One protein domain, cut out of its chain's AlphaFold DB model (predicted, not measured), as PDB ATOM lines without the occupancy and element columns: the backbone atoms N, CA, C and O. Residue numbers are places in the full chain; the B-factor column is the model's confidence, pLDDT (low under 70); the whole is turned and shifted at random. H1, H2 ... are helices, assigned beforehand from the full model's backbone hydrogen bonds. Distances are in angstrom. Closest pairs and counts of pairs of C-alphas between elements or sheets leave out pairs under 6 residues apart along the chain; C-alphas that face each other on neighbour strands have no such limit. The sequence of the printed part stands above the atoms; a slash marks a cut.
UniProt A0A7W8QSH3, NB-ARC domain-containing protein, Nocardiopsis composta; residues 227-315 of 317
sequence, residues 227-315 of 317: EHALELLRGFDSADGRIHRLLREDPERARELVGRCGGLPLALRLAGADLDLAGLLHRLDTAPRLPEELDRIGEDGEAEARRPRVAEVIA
ATOM      1  N   GLU A 227      -1.113  10.809 -20.110       92.50
ATOM      2  CA  GLU A 227      -1.569   9.703 -20.958       92.50
ATOM      3  C   GLU A 227      -0.420   9.044 -21.736       92.50
ATOM      4  O   GLU A 227      -0.282   7.821 -21.732       92.50
ATOM      5  N   HIS A 228       0.452   9.859 -22.324       92.12
ATOM      6  CA  HIS A 228       1.588   9.410 -23.128       92.12
ATOM      7  C   HIS A 228       2.748   8.918 -22.265       92.12
ATOM      8  O   HIS A 228       3.489   8.018 -22.651       92.12
ATOM      9  N   ALA A 229       2.908   9.480 -21.070       91.75
ATOM     10  CA  ALA A 229       3.848   8.966 -20.085       91.75
ATOM     11  C   ALA A 229       3.432   7.570 -19.588       91.75
ATOM     12  O   ALA A 229       4.278   6.686 -19.450       91.75
ATOM     13  N   LEU A 230       2.131   7.342 -19.373       92.19
ATOM     14  CA  LEU A 230       1.587   6.021 -19.051       92.19
ATOM     15  C   LEU A 230       1.713   5.051 -20.231       92.19
ATOM     16  O   LEU A 230       1.983   3.873 -20.017       92.19
ATOM     17  N   GLU A 231       1.529   5.521 -21.464       90.94
ATOM     18  CA  GLU A 231       1.769   4.725 -22.672       90.94
ATOM     19  C   GLU A 231       3.235   4.303 -22.794       90.94
ATOM     20  O   GLU A 231       3.512   3.119 -22.971       90.94
ATOM     21  N   LEU A 232       4.173   5.227 -22.573       88.31
ATOM     22  CA  LEU A 232       5.593   4.895 -22.509       88.31
ATOM     23  C   LEU A 232       5.871   3.843 -21.425       88.31
ATOM     24  O   LEU A 232       6.643   2.917 -21.663       88.31
ATOM     25  N   LEU A 233       5.217   3.942 -20.260       88.31
ATOM     26  CA  LEU A 233       5.327   2.923 -19.213       88.31
ATOM     27  C   LEU A 233       4.774   1.560 -19.648       88.31
ATOM     28  O   LEU A 233       5.384   0.541 -19.340       88.31
ATOM     29  N   ARG A 234       3.659   1.520 -20.387       87.69
ATOM     30  CA  ARG A 234       3.096   0.270 -20.933       87.69
ATOM     31  C   ARG A 234       4.043  -0.422 -21.908       87.69
ATOM     32  O   ARG A 234       3.979  -1.640 -22.012       87.69
ATOM     33  N   GLY A 235       4.891   0.334 -22.602       82.50
ATOM     34  CA  GLY A 235       5.912  -0.212 -23.495       82.50
ATOM     35  C   GLY A 235       7.086  -0.883 -22.772       82.50
ATOM     36  O   GLY A 235       7.870  -1.579 -23.418       82.50
ATOM     37  N   PHE A 236       7.234  -0.706 -21.451       80.62
ATOM     38  CA  PHE A 236       8.282  -1.387 -20.688       80.62
ATOM     39  C   PHE A 236       7.866  -2.800 -20.301       80.62
ATOM     40  O   PHE A 236       7.172  -3.021 -19.305       80.62
ATOM     41  N   ASP A 237       8.402  -3.768 -21.039       70.50
ATOM     42  CA  ASP A 237       8.367  -5.171 -20.650       70.50
ATOM     43  C   ASP A 237       9.428  -5.440 -19.569       70.50
ATOM     44  O   ASP A 237      10.570  -5.829 -19.830       70.50
ATOM     45  N   SER A 238       9.080  -5.140 -18.316       68.12
ATOM     46  CA  SER A 238       9.879  -5.557 -17.160       68.12
ATOM     47  C   SER A 238       9.866  -7.087 -17.076       68.12
ATOM     48  O   SER A 238       8.783  -7.667 -17.086       68.12
ATOM     49  N   ALA A 239      11.026  -7.733 -16.912       66.38
ATOM     50  CA  ALA A 239      11.167  -9.199 -16.930       66.38
ATOM     51  C   ALA A 239      10.239  -9.969 -15.960       66.38
ATOM     52  O   ALA A 239      10.001 -11.161 -16.137       66.38
ATOM     53  N   ASP A 240       9.710  -9.307 -14.931       76.56
ATOM     54  CA  ASP A 240       8.788  -9.864 -13.939       76.56
ATOM     55  C   ASP A 240       7.358  -9.285 -14.006       76.56
ATOM     56  O   ASP A 240       6.522  -9.542 -13.129       76.56
ATOM     57  N   GLY A 241       7.061  -8.510 -15.053       82.88
ATOM     58  CA  GLY A 241       5.749  -7.933 -15.347       82.88
ATOM     59  C   GLY A 241       5.260  -6.893 -14.336       82.88
ATOM     60  O   GLY A 241       4.061  -6.606 -14.296       82.88
ATOM     61  N   ARG A 242       6.135  -6.337 -13.487       85.69
ATOM     62  CA  ARG A 242       5.750  -5.388 -12.428       85.69
ATOM     63  C   ARG A 242       5.089  -4.127 -12.947       85.69
ATOM     64  O   ARG A 242       4.106  -3.702 -12.350       85.69
ATOM     65  N   ILE A 243       5.593  -3.545 -14.033       88.50
ATOM     66  CA  ILE A 243       5.016  -2.312 -14.583       88.50
ATOM     67  C   ILE A 243       3.609  -2.578 -15.115       88.50
ATOM     68  O   ILE A 243       2.671  -1.867 -14.760       88.50
ATOM     69  N   HIS A 244       3.419  -3.673 -15.853       89.38
ATOM     70  CA  HIS A 244       2.088  -4.109 -16.275       89.38
ATOM     71  C   HIS A 244       1.155  -4.394 -15.089       89.38
ATOM     72  O   HIS A 244      -0.027  -4.051 -15.145       89.38
ATOM     73  N   ARG A 245       1.671  -4.984 -14.000       90.00
ATOM     74  CA  ARG A 245       0.902  -5.214 -12.771       90.00
ATOM     75  C   ARG A 245       0.488  -3.902 -12.111       90.00
ATOM     76  O   ARG A 245      -0.692  -3.749 -11.830       90.00
ATOM     77  N   LEU A 246       1.419  -2.963 -11.931       89.62
ATOM     78  CA  LEU A 246       1.161  -1.629 -11.380       89.62
ATOM     79  C   LEU A 246       0.069  -0.920 -12.187       89.62
ATOM     80  O   LEU A 246      -0.935  -0.499 -11.627       89.62
ATOM     81  N   LEU A 247       0.212  -0.876 -13.512       91.75
ATOM     82  CA  LEU A 247      -0.748  -0.226 -14.407       91.75
ATOM     83  C   LEU A 247      -2.154  -0.847 -14.349       91.75
ATOM     84  O   LEU A 247      -3.137  -0.149 -14.593       91.75
ATOM     85  N   ARG A 248      -2.259  -2.150 -14.059       92.75
ATOM     86  CA  ARG A 248      -3.531  -2.884 -14.000       92.75
ATOM     87  C   ARG A 248      -4.179  -2.850 -12.616       92.75
ATOM     88  O   ARG A 248      -5.398  -2.748 -12.527       92.75
ATOM     89  N   GLU A 249      -3.387  -3.032 -11.567       93.75
ATOM     90  CA  GLU A 249      -3.863  -3.238 -10.194       93.75
ATOM     91  C   GLU A 249      -3.917  -1.938  -9.389       93.75
ATOM     92  O   GLU A 249      -4.784  -1.807  -8.530       93.75
ATOM     93  N   ASP A 250      -3.043  -0.972  -9.690       93.25
ATOM     94  CA  ASP A 250      -2.977   0.321  -9.003       93.25
ATOM     95  C   ASP A 250      -2.654   1.474  -9.985       93.25
ATOM     96  O   ASP A 250      -1.548   2.031 -10.004       93.25
ATOM     97  N   PRO A 251      -3.619   1.839 -10.853       93.25
ATOM     98  CA  PRO A 251      -3.422   2.877 -11.864       93.25
ATOM     99  C   PRO A 251      -3.191   4.269 -11.260       93.25
ATOM    100  O   PRO A 251      -2.517   5.090 -11.879       93.25
ATOM    101  N   GLU A 252      -3.707   4.547 -10.058       92.06
ATOM    102  CA  GLU A 252      -3.454   5.824  -9.382       92.06
ATOM    103  C   GLU A 252      -1.992   5.939  -8.953       92.06
ATOM    104  O   GLU A 252      -1.362   6.976  -9.172       92.06
ATOM    105  N   ARG A 253      -1.399   4.854  -8.443       89.44
ATOM    106  CA  ARG A 253       0.029   4.839  -8.118       89.44
ATOM    107  C   ARG A 253       0.912   4.942  -9.362       89.44
ATOM    108  O   ARG A 253       1.969   5.572  -9.306       89.44
ATOM    109  N   ALA A 254       0.471   4.406 -10.501       92.00
ATOM    110  CA  ALA A 254       1.143   4.623 -11.783       92.00
ATOM    111  C   ALA A 254       1.120   6.103 -12.217       92.00
ATOM    112  O   ALA A 254       2.140   6.627 -12.667       92.00
ATOM    113  N   ARG A 255      -0.012   6.803 -12.050       93.19
ATOM    114  CA  ARG A 255      -0.097   8.254 -12.308       93.19
ATOM    115  C   ARG A 255       0.784   9.057 -11.368       93.19
ATOM    116  O   ARG A 255       1.450   9.995 -11.799       93.19
ATOM    117  N   GLU A 256       0.845   8.673 -10.097       89.44
ATOM    118  CA  GLU A 256       1.737   9.331  -9.148       89.44
ATOM    119  C   GLU A 256       3.205   9.174  -9.557       89.44
ATOM    120  O   GLU A 256       3.949  10.157  -9.554       89.44
ATOM    121  N   LEU A 257       3.611   7.975  -9.989       87.69
ATOM    122  CA  LEU A 257       4.945   7.738 -10.538       87.69
ATOM    123  C   LEU A 257       5.235   8.668 -11.723       87.69
ATOM    124  O   LEU A 257       6.280   9.320 -11.753       87.69
ATOM    125  N   VAL A 258       4.294   8.790 -12.663       91.56
ATOM    126  CA  VAL A 258       4.398   9.727 -13.792       91.56
ATOM    127  C   VAL A 258       4.576  11.169 -13.313       91.56
ATOM    128  O   VAL A 258       5.479  11.867 -13.787       91.56
ATOM    129  N   GLY A 259       3.773  11.603 -12.340       89.12
ATOM    130  CA  GLY A 259       3.858  12.936 -11.747       89.12
ATOM    131  C   GLY A 259       5.202  13.204 -11.060       89.12
ATOM    132  O   GLY A 259       5.755  14.298 -11.188       89.12
ATOM    133  N   ARG A 260       5.778  12.201 -10.382       85.56
ATOM    134  CA  ARG A 260       7.106  12.278  -9.740       85.56
ATOM    135  C   ARG A 260       8.245  12.328 -10.757       85.56
ATOM    136  O   ARG A 260       9.203  13.075 -10.561       85.56
ATOM    137  N   CYS A 261       8.106  11.594 -11.857       87.25
ATOM    138  CA  CYS A 261       8.997  11.656 -13.013       87.25
ATOM    139  C   CYS A 261       8.821  12.945 -13.835       87.25
ATOM    140  O   CYS A 261       9.612  13.202 -14.741       87.25
ATOM    141  N   GLY A 262       7.788  13.748 -13.547       88.44
ATOM    142  CA  GLY A 262       7.471  14.985 -14.261       88.44
ATOM    143  C   GLY A 262       7.189  14.777 -15.748       88.44
ATOM    144  O   GLY A 262       7.479  15.668 -16.541       88.44
ATOM    145  N   GLY A 263       6.714  13.588 -16.134       89.25
ATOM    146  CA  GLY A 263       6.504  13.225 -17.539       89.25
ATOM    147  C   GLY A 263       7.790  13.133 -18.373       89.25
ATOM    148  O   GLY A 263       7.716  13.130 -19.600       89.25
ATOM    149  N   LEU A 264       8.982  13.088 -17.762       90.50
ATOM    150  CA  LEU A 264      10.238  12.978 -18.509       90.50
ATOM    151  C   LEU A 264      10.477  11.534 -18.976       90.50
ATOM    152  O   LEU A 264      10.593  10.645 -18.125       90.50
ATOM    153  N   PRO A 265      10.650  11.284 -20.291       89.81
ATOM    154  CA  PRO A 265      10.912   9.949 -20.817       89.81
ATOM    155  C   PRO A 265      12.061   9.224 -20.119       89.81
ATOM    156  O   PRO A 265      11.896   8.070 -19.738       89.81
ATOM    157  N   LEU A 266      13.203   9.887 -19.895       85.94
ATOM    158  CA  LEU A 266      14.354   9.259 -19.235       85.94
ATOM    159  C   LEU A 266      14.040   8.833 -17.795       85.94
ATOM    160  O   LEU A 266      14.375   7.719 -17.406       85.94
ATOM    161  N   ALA A 267      13.369   9.690 -17.019       86.06
ATOM    162  CA  ALA A 267      12.986   9.365 -15.647       86.06
ATOM    163  C   ALA A 267      12.021   8.168 -15.606       86.06
ATOM    164  O   ALA A 267      12.185   7.270 -14.785       86.06
ATOM    165  N   LEU A 268      11.065   8.116 -16.539       87.56
ATOM    166  CA  LEU A 268      10.131   6.998 -16.683       87.56
ATOM    167  C   LEU A 268      10.842   5.700 -17.078       87.56
ATOM    168  O   LEU A 268      10.511   4.653 -16.531       87.56
ATOM    169  N   ARG A 269      11.841   5.763 -17.972       84.44
ATOM    170  CA  ARG A 269      12.660   4.595 -18.344       84.44
ATOM    171  C   ARG A 269      13.396   4.027 -17.138       84.44
ATOM    172  O   ARG A 269      13.384   2.821 -16.926       84.44
ATOM    173  N   LEU A 270      14.025   4.902 -16.354       81.56
ATOM    174  CA  LEU A 270      14.762   4.512 -15.153       81.56
ATOM    175  C   LEU A 270      13.824   3.900 -14.109       81.56
ATOM    176  O   LEU A 270      14.125   2.840 -13.574       81.56
ATOM    177  N   ALA A 271      12.662   4.514 -13.883       83.50
ATOM    178  CA  ALA A 271      11.656   3.970 -12.980       83.50
ATOM    179  C   ALA A 271      11.089   2.622 -13.455       83.50
ATOM    180  O   ALA A 271      10.880   1.722 -12.646       83.50
ATOM    181  N   GLY A 272      10.861   2.468 -14.762       81.94
ATOM    182  CA  GLY A 272      10.379   1.227 -15.368       81.94
ATOM    183  C   GLY A 272      11.374   0.068 -15.278       81.94
ATOM    184  O   GLY A 272      10.965  -1.090 -15.202       81.94
ATOM    185  N   ALA A 273      12.672   0.380 -15.264       79.75
ATOM    186  CA  ALA A 273      13.755  -0.593 -15.159       79.75
ATOM    187  C   ALA A 273      14.123  -0.968 -13.709       79.75
ATOM    188  O   ALA A 273      14.902  -1.902 -13.514       79.75
ATOM    189  N   ASP A 274      13.594  -0.264 -12.701       78.12
ATOM    190  CA  ASP A 274      13.985  -0.452 -11.301       78.12
ATOM    191  C   ASP A 274      13.599  -1.852 -10.779       78.12
ATOM    192  O   ASP A 274      12.454  -2.310 -10.886       78.12
ATOM    193  N   LEU A 275      14.589  -2.546 -10.205       70.19
ATOM    194  CA  LEU A 275      14.447  -3.885  -9.640       70.19
ATOM    195  C   LEU A 275      13.768  -3.913  -8.265       70.19
ATOM    196  O   LEU A 275      13.407  -4.995  -7.806       70.19
ATOM    197  N   ASP A 276      13.528  -2.766  -7.644       78.75
ATOM    198  CA  ASP A 276      12.694  -2.602  -6.459       78.75
ATOM    199  C   ASP A 276      11.735  -1.420  -6.651       78.75
ATOM    200  O   ASP A 276      11.794  -0.394  -5.972       78.75
ATOM    201  N   LEU A 277      10.799  -1.578  -7.590       76.25
ATOM    202  CA  LEU A 277       9.778  -0.568  -7.879       76.25
ATOM    203  C   LEU A 277       8.990  -0.137  -6.626       76.25
ATOM    204  O   LEU A 277       8.631   1.031  -6.499       76.25
ATOM    205  N   ALA A 278       8.739  -1.046  -5.679       73.88
ATOM    206  CA  ALA A 278       8.047  -0.715  -4.434       73.88
ATOM    207  C   ALA A 278       8.902   0.198  -3.533       73.88
ATOM    208  O   ALA A 278       8.404   1.211  -3.032       73.88
ATOM    209  N   GLY A 279      10.191  -0.119  -3.372       76.56
ATOM    210  CA  GLY A 279      11.153   0.730  -2.673       76.56
ATOM    211  C   GLY A 279      11.376   2.072  -3.371       76.56
ATOM    212  O   GLY A 279      11.419   3.106  -2.703       76.56
ATOM    213  N   LEU A 280      11.441   2.102  -4.707       74.44
ATOM    214  CA  LEU A 280      11.502   3.339  -5.490       74.44
ATOM    215  C   LEU A 280      10.303   4.238  -5.202       74.44
ATOM    216  O   LEU A 280      10.486   5.402  -4.858       74.44
ATOM    217  N   LEU A 281       9.093   3.694  -5.299       73.94
ATOM    218  CA  LEU A 281       7.857   4.418  -5.027       73.94
ATOM    219  C   LEU A 281       7.853   4.999  -3.603       73.94
ATOM    220  O   LEU A 281       7.553   6.176  -3.424       73.94
ATOM    221  N   HIS A 282       8.291   4.226  -2.605       77.38
ATOM    222  CA  HIS A 282       8.419   4.716  -1.231       77.38
ATOM    223  C   HIS A 282       9.461   5.842  -1.080       77.38
ATOM    224  O   HIS A 282       9.220   6.836  -0.394       77.38
ATOM    225  N   ARG A 283      10.620   5.730  -1.745       73.25
ATOM    226  CA  ARG A 283      11.644   6.791  -1.763       73.25
ATOM    227  C   ARG A 283      11.114   8.061  -2.430       73.25
ATOM    228  O   ARG A 283      11.325   9.154  -1.911       73.25
ATOM    229  N   LEU A 284      10.383   7.924  -3.537       70.00
ATOM    230  CA  LEU A 284       9.783   9.049  -4.255       70.00
ATOM    231  C   LEU A 284       8.742   9.799  -3.422       70.00
ATOM    232  O   LEU A 284       8.576  10.999  -3.632       70.00
ATOM    233  N   ASP A 285       8.101   9.155  -2.443       70.06
ATOM    234  CA  ASP A 285       7.169   9.830  -1.531       70.06
ATOM    235  C   ASP A 285       7.867  10.905  -0.675       70.06
ATOM    236  O   ASP A 285       7.244  11.906  -0.312       70.06
ATOM    237  N   THR A 286       9.167  10.733  -0.403       69.69
ATOM    238  CA  THR A 286       9.961  11.570   0.518       69.69
ATOM    239  C   THR A 286      11.058  12.405  -0.157       69.69
ATOM    240  O   THR A 286      11.619  13.297   0.478       69.69
ATOM    241  N   ALA A 287      11.349  12.156  -1.435       65.81
ATOM    242  CA  ALA A 287      12.411  12.816  -2.195       65.81
ATOM    243  C   ALA A 287      11.929  14.050  -2.998       65.81
ATOM    244  O   ALA A 287      10.739  14.153  -3.330       65.81
ATOM    245  N   PRO A 288      12.842  14.984  -3.358       62.59
ATOM    246  CA  PRO A 288      12.584  15.990  -4.392       62.59
ATOM    247  C   PRO A 288      12.283  15.329  -5.749       62.59
ATOM    248  O   PRO A 288      12.550  14.146  -5.965       62.59
ATOM    249  N   ARG A 289      11.677  16.081  -6.673       67.31
ATOM    250  CA  ARG A 289      11.224  15.530  -7.962       67.31
ATOM    251  C   ARG A 289      12.421  15.135  -8.844       67.31
ATOM    252  O   ARG A 289      13.348  15.920  -9.008       67.31
ATOM    253  N   LEU A 290      12.352  13.966  -9.492       68.25
ATOM    254  CA  LEU A 290      13.373  13.431 -10.418       68.25
ATOM    255  C   LEU A 290      13.847  14.418 -11.513       68.25
ATOM    256  O   LEU A 290      15.047  14.458 -11.780       68.25
ATOM    257  N   PRO A 291      12.968  15.231 -12.136       65.69
ATOM    258  CA  PRO A 291      13.379  16.292 -13.057       65.69
ATOM    259  C   PRO A 291      14.435  17.251 -12.501       65.69
ATOM    260  O   PRO A 291      15.348  17.632 -13.227       65.69
ATOM    261  N   GLU A 292      14.338  17.618 -11.221       66.31
ATOM    262  CA  GLU A 292      15.270  18.563 -10.593       66.31
ATOM    263  C   GLU A 292      16.669  17.953 -10.449       66.31
ATOM    264  O   GLU A 292      17.664  18.656 -10.598       66.31
ATOM    265  N   GLU A 293      16.757  16.644 -10.203       64.38
ATOM    266  CA  GLU A 293      18.033  15.923 -10.137       64.38
ATOM    267  C   GLU A 293      18.657  15.737 -11.529       64.38
ATOM    268  O   GLU A 293      19.863  15.921 -11.698       64.38
ATOM    269  N   LEU A 294      17.846  15.430 -12.550       64.00
ATOM    270  CA  LEU A 294      18.326  15.298 -13.932       64.00
ATOM    271  C   LEU A 294      18.880  16.615 -14.486       64.00
ATOM    272  O   LEU A 294      19.882  16.603 -15.205       64.00
ATOM    273  N   ASP A 295      18.256  17.744 -14.144       64.50
ATOM    274  CA  ASP A 295      18.760  19.056 -14.543       64.50
ATOM    275  C   ASP A 295      20.100  19.377 -13.848       64.50
ATOM    276  O   ASP A 295      21.019  19.835 -14.527       64.50
ATOM    277  N   ARG A 296      20.280  19.039 -12.558       59.25
ATOM    278  CA  ARG A 296      21.562  19.226 -11.837       59.25
ATOM    279  C   ARG A 296      22.707  18.401 -12.425       59.25
ATOM    280  O   ARG A 296      23.773  18.943 -12.693       59.25
ATOM    281  N   ILE A 297      22.475  17.113 -12.701       56.97
ATOM    282  CA  ILE A 297      23.481  16.229 -13.326       56.97
ATOM    283  C   ILE A 297      23.921  16.779 -14.691       56.97
ATOM    284  O   ILE A 297      25.072  16.618 -15.095       56.97
ATOM    285  N   GLY A 298      23.013  17.445 -15.406       48.88
ATOM    286  CA  GLY A 298      23.339  18.120 -16.653       48.88
ATOM    287  C   GLY A 298      24.230  19.355 -16.469       48.88
ATOM    288  O   GLY A 298      25.069  19.618 -17.332       48.88
ATOM    289  N   GLU A 299      24.045  20.139 -15.409       48.22
ATOM    290  CA  GLU A 299      24.753  21.412 -15.204       48.22
ATOM    291  C   GLU A 299      26.212  21.243 -14.741       48.22
ATOM    292  O   GLU A 299      27.060  22.034 -15.148       48.22
ATOM    293  N   ASP A 300      26.540  20.173 -14.011       47.19
ATOM    294  CA  ASP A 300      27.861  19.951 -13.388       47.19
ATOM    295  C   ASP A 300      28.959  19.400 -14.333       47.19
ATOM    296  O   ASP A 300      29.954  18.816 -13.897       47.19
ATOM    297  N   GLY A 301      28.829  19.609 -15.648       42.66
ATOM    298  CA  GLY A 301      29.744  19.093 -16.681       42.66
ATOM    299  C   GLY A 301      31.208  19.573 -16.623       42.66
ATOM    300  O   GLY A 301      31.996  19.140 -17.462       42.66
ATOM    301  N   GLU A 302      31.589  20.419 -15.660       38.38
ATOM    302  CA  GLU A 302      32.948  20.973 -15.499       38.38
ATOM    303  C   GLU A 302      33.738  20.422 -14.292       38.38
ATOM    304  O   GLU A 302      34.919  20.731 -14.151       38.38
ATOM    305  N   ALA A 303      33.159  19.571 -13.435       31.92
ATOM    306  CA  ALA A 303      33.897  18.991 -12.308       31.92
ATOM    307  C   ALA A 303      34.413  17.578 -12.632       31.92
ATOM    308  O   ALA A 303      33.740  16.561 -12.432       31.92
ATOM    309  N   GLU A 304      35.648  17.507 -13.125       35.78
ATOM    310  CA  GLU A 304      36.418  16.268 -13.139       35.78
ATOM    311  C   GLU A 304      36.531  15.704 -11.706       35.78
ATOM    312  O   GLU A 304      36.747  16.436 -10.741       35.78
ATOM    313  N   ALA A 305      36.358  14.382 -11.589       34.19
ATOM    314  CA  ALA A 305      36.374  13.574 -10.361       34.19
ATOM    315  C   ALA A 305      35.095  13.519  -9.490       34.19
ATOM    316  O   ALA A 305      35.190  13.395  -8.270       34.19
ATOM    317  N   ARG A 306      33.898  13.472 -10.096       32.81
ATOM    318  CA  ARG A 306      32.752  12.671  -9.587       32.81
ATOM    319  C   ARG A 306      31.612  12.597 -10.612       32.81
ATOM    320  O   ARG A 306      30.520  13.094 -10.386       32.81
ATOM    321  N   ARG A 307      31.851  11.972 -11.769       34.06
ATOM    322  CA  ARG A 307      30.747  11.584 -12.664       34.06
ATOM    323  C   ARG A 307      30.065  10.347 -12.073       34.06
ATOM    324  O   ARG A 307      30.695   9.292 -12.152       34.06
ATOM    325  N   PRO A 308      28.817  10.397 -11.568       34.09
ATOM    326  CA  PRO A 308      28.022   9.187 -11.566       34.09
ATOM    327  C   PRO A 308      27.809   8.829 -13.032       34.09
ATOM    328  O   PRO A 308      27.170   9.558 -13.794       34.09
ATOM    329  N   ARG A 309      28.425   7.731 -13.472       37.97
ATOM    330  CA  ARG A 309      28.113   7.151 -14.780       37.97
ATOM    331  C   ARG A 309      26.598   6.929 -14.803       37.97
ATOM    332  O   ARG A 309      25.999   6.659 -13.768       37.97
ATOM    333  N   VAL A 310      25.960   6.946 -15.964       38.00
ATOM    334  CA  VAL A 310      24.582   6.428 -16.083       38.00
ATOM    335  C   VAL A 310      24.490   4.999 -15.491       38.00
ATOM    336  O   VAL A 310      23.457   4.616 -14.960       38.00
ATOM    337  N   ALA A 311      25.619   4.275 -15.434       32.78
ATOM    338  CA  ALA A 311      25.827   3.018 -14.706       32.78
ATOM    339  C   ALA A 311      25.921   3.097 -13.156       32.78
ATOM    340  O   ALA A 311      25.788   2.075 -12.500       32.78
ATOM    341  N   GLU A 312      26.147   4.261 -12.545       33.66
ATOM    342  CA  GLU A 312      26.158   4.463 -11.082       33.66
ATOM    343  C   GLU A 312      24.819   4.990 -10.541       33.66
ATOM    344  O   GLU A 312      24.488   4.716  -9.392       33.66
ATOM    345  N   VAL A 313      23.982   5.626 -11.372       37.75
ATOM    346  CA  VAL A 313      22.534   5.736 -11.075       37.75
ATOM    347  C   VAL A 313      21.890   4.339 -11.075       37.75
ATOM    348  O   VAL A 313      20.973   4.078 -10.305       37.75
ATOM    349  N   ILE A 314      22.457   3.412 -11.855       40.75
ATOM    350  CA  ILE A 314      22.143   1.975 -11.836       40.75
ATOM    351  C   ILE A 314      22.733   1.259 -10.594       40.75
ATOM    352  O   ILE A 314      22.390   0.117 -10.358       40.75
ATOM    353  N   ALA A 315      23.556   1.900  -9.747       27.50
ATOM    354  CA  ALA A 315      24.145   1.275  -8.547       27.50
ATOM    355  C   ALA A 315      23.471   1.671  -7.210       27.50
ATOM    356  O   ALA A 315      23.977   1.332  -6.140       27.50
TER     357      ALA A 315
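Overview. This is residues 227 to 315 of the 317 residues of the protein "NB-ARC domain-containing protein" of Nocardiopsis composta (UniProt A0A7W8QSH3). What shape do these coordinates draw? Short helices H1 to H4 form a small cluster, H2, H3 and H4 set at differing angles round H1, with H5 close to H2, H3 and H4. From this cluster H6 leads away to residues 298 to 306, which stick out, and the printed part then folds back to H7, which touches no helix. What is it made of, and how large is it? The printed part has 89 residues with seven named helices, H1 to H7 in chain order, and no named strand; the class is all helix. It is compact, with a radius of gyration of the C-alphas of 13.8 A, but elongated, spanning 44 by 23 by 23 A.

Along the chain. Which helices are longest? H3, residues 251 to 260, H5, residues 277 to 286, and H6, residues 290 to 299, have 10 residues each and measure 14.3 A, 14.8 A and 14.7 A from first to last C-alpha. C-alpha 251 is at (-3.422, 2.877, -11.864). Where are the others? H1 is residues 227 to 234, 10.5 A, from C-alpha 227 at (-1.569, 9.703, -20.958). H2 is residues 242 to 249, 10.1 A, and H4 is residues 265 to 273, 12.3 A. H7 is residues 310 to 315, 9.1 A, ending with C-alpha 315 at (24.145, 1.275, -8.547).

Arrangement. What does the hub touch? H1 touches H3, about perpendicular at 74 degrees, the closest C-alphas being those of Ala 229 and Val 258, 6.4 A apart. H1 touches H2 at a steep tilt of 54 degrees, opposite ways, closest at the C-alphas of Arg 234 and His 244, 6.5 A. H1 touches H4 the same way at a shallow tilt of 33 degrees, only just short of steep, closest at the C-alphas of Leu 233 and Gly 272, 6.6 A. What lies further out? H3 and H5 are close but not clearly touching, with the closest C-alphas, those of Arg 260 and Leu 284, 6.9 A apart. H4 and H6 are close but not clearly touching, at 6.6 A between the C-alphas of Ala 267 and Leu 290. H4 and H7 are apart, only just, at 8.5 A. How do the backbones run? Each O i to N i+4 pair is within hydrogen-bond range in H1, H2, H3, H4 and H6, against 5 of 6 in H5 and 1 of 2 in H7.

Size, cuts and confidence. How far does it reach? The two C-alphas farthest apart, those of Glu 249 and Glu 304, are 44.9 A apart. Is it continuous? The printed part has no cut, and no link is long. Where is confidence low? Residues 238 to 239 and 286 to 315 of the model have pLDDT under 70.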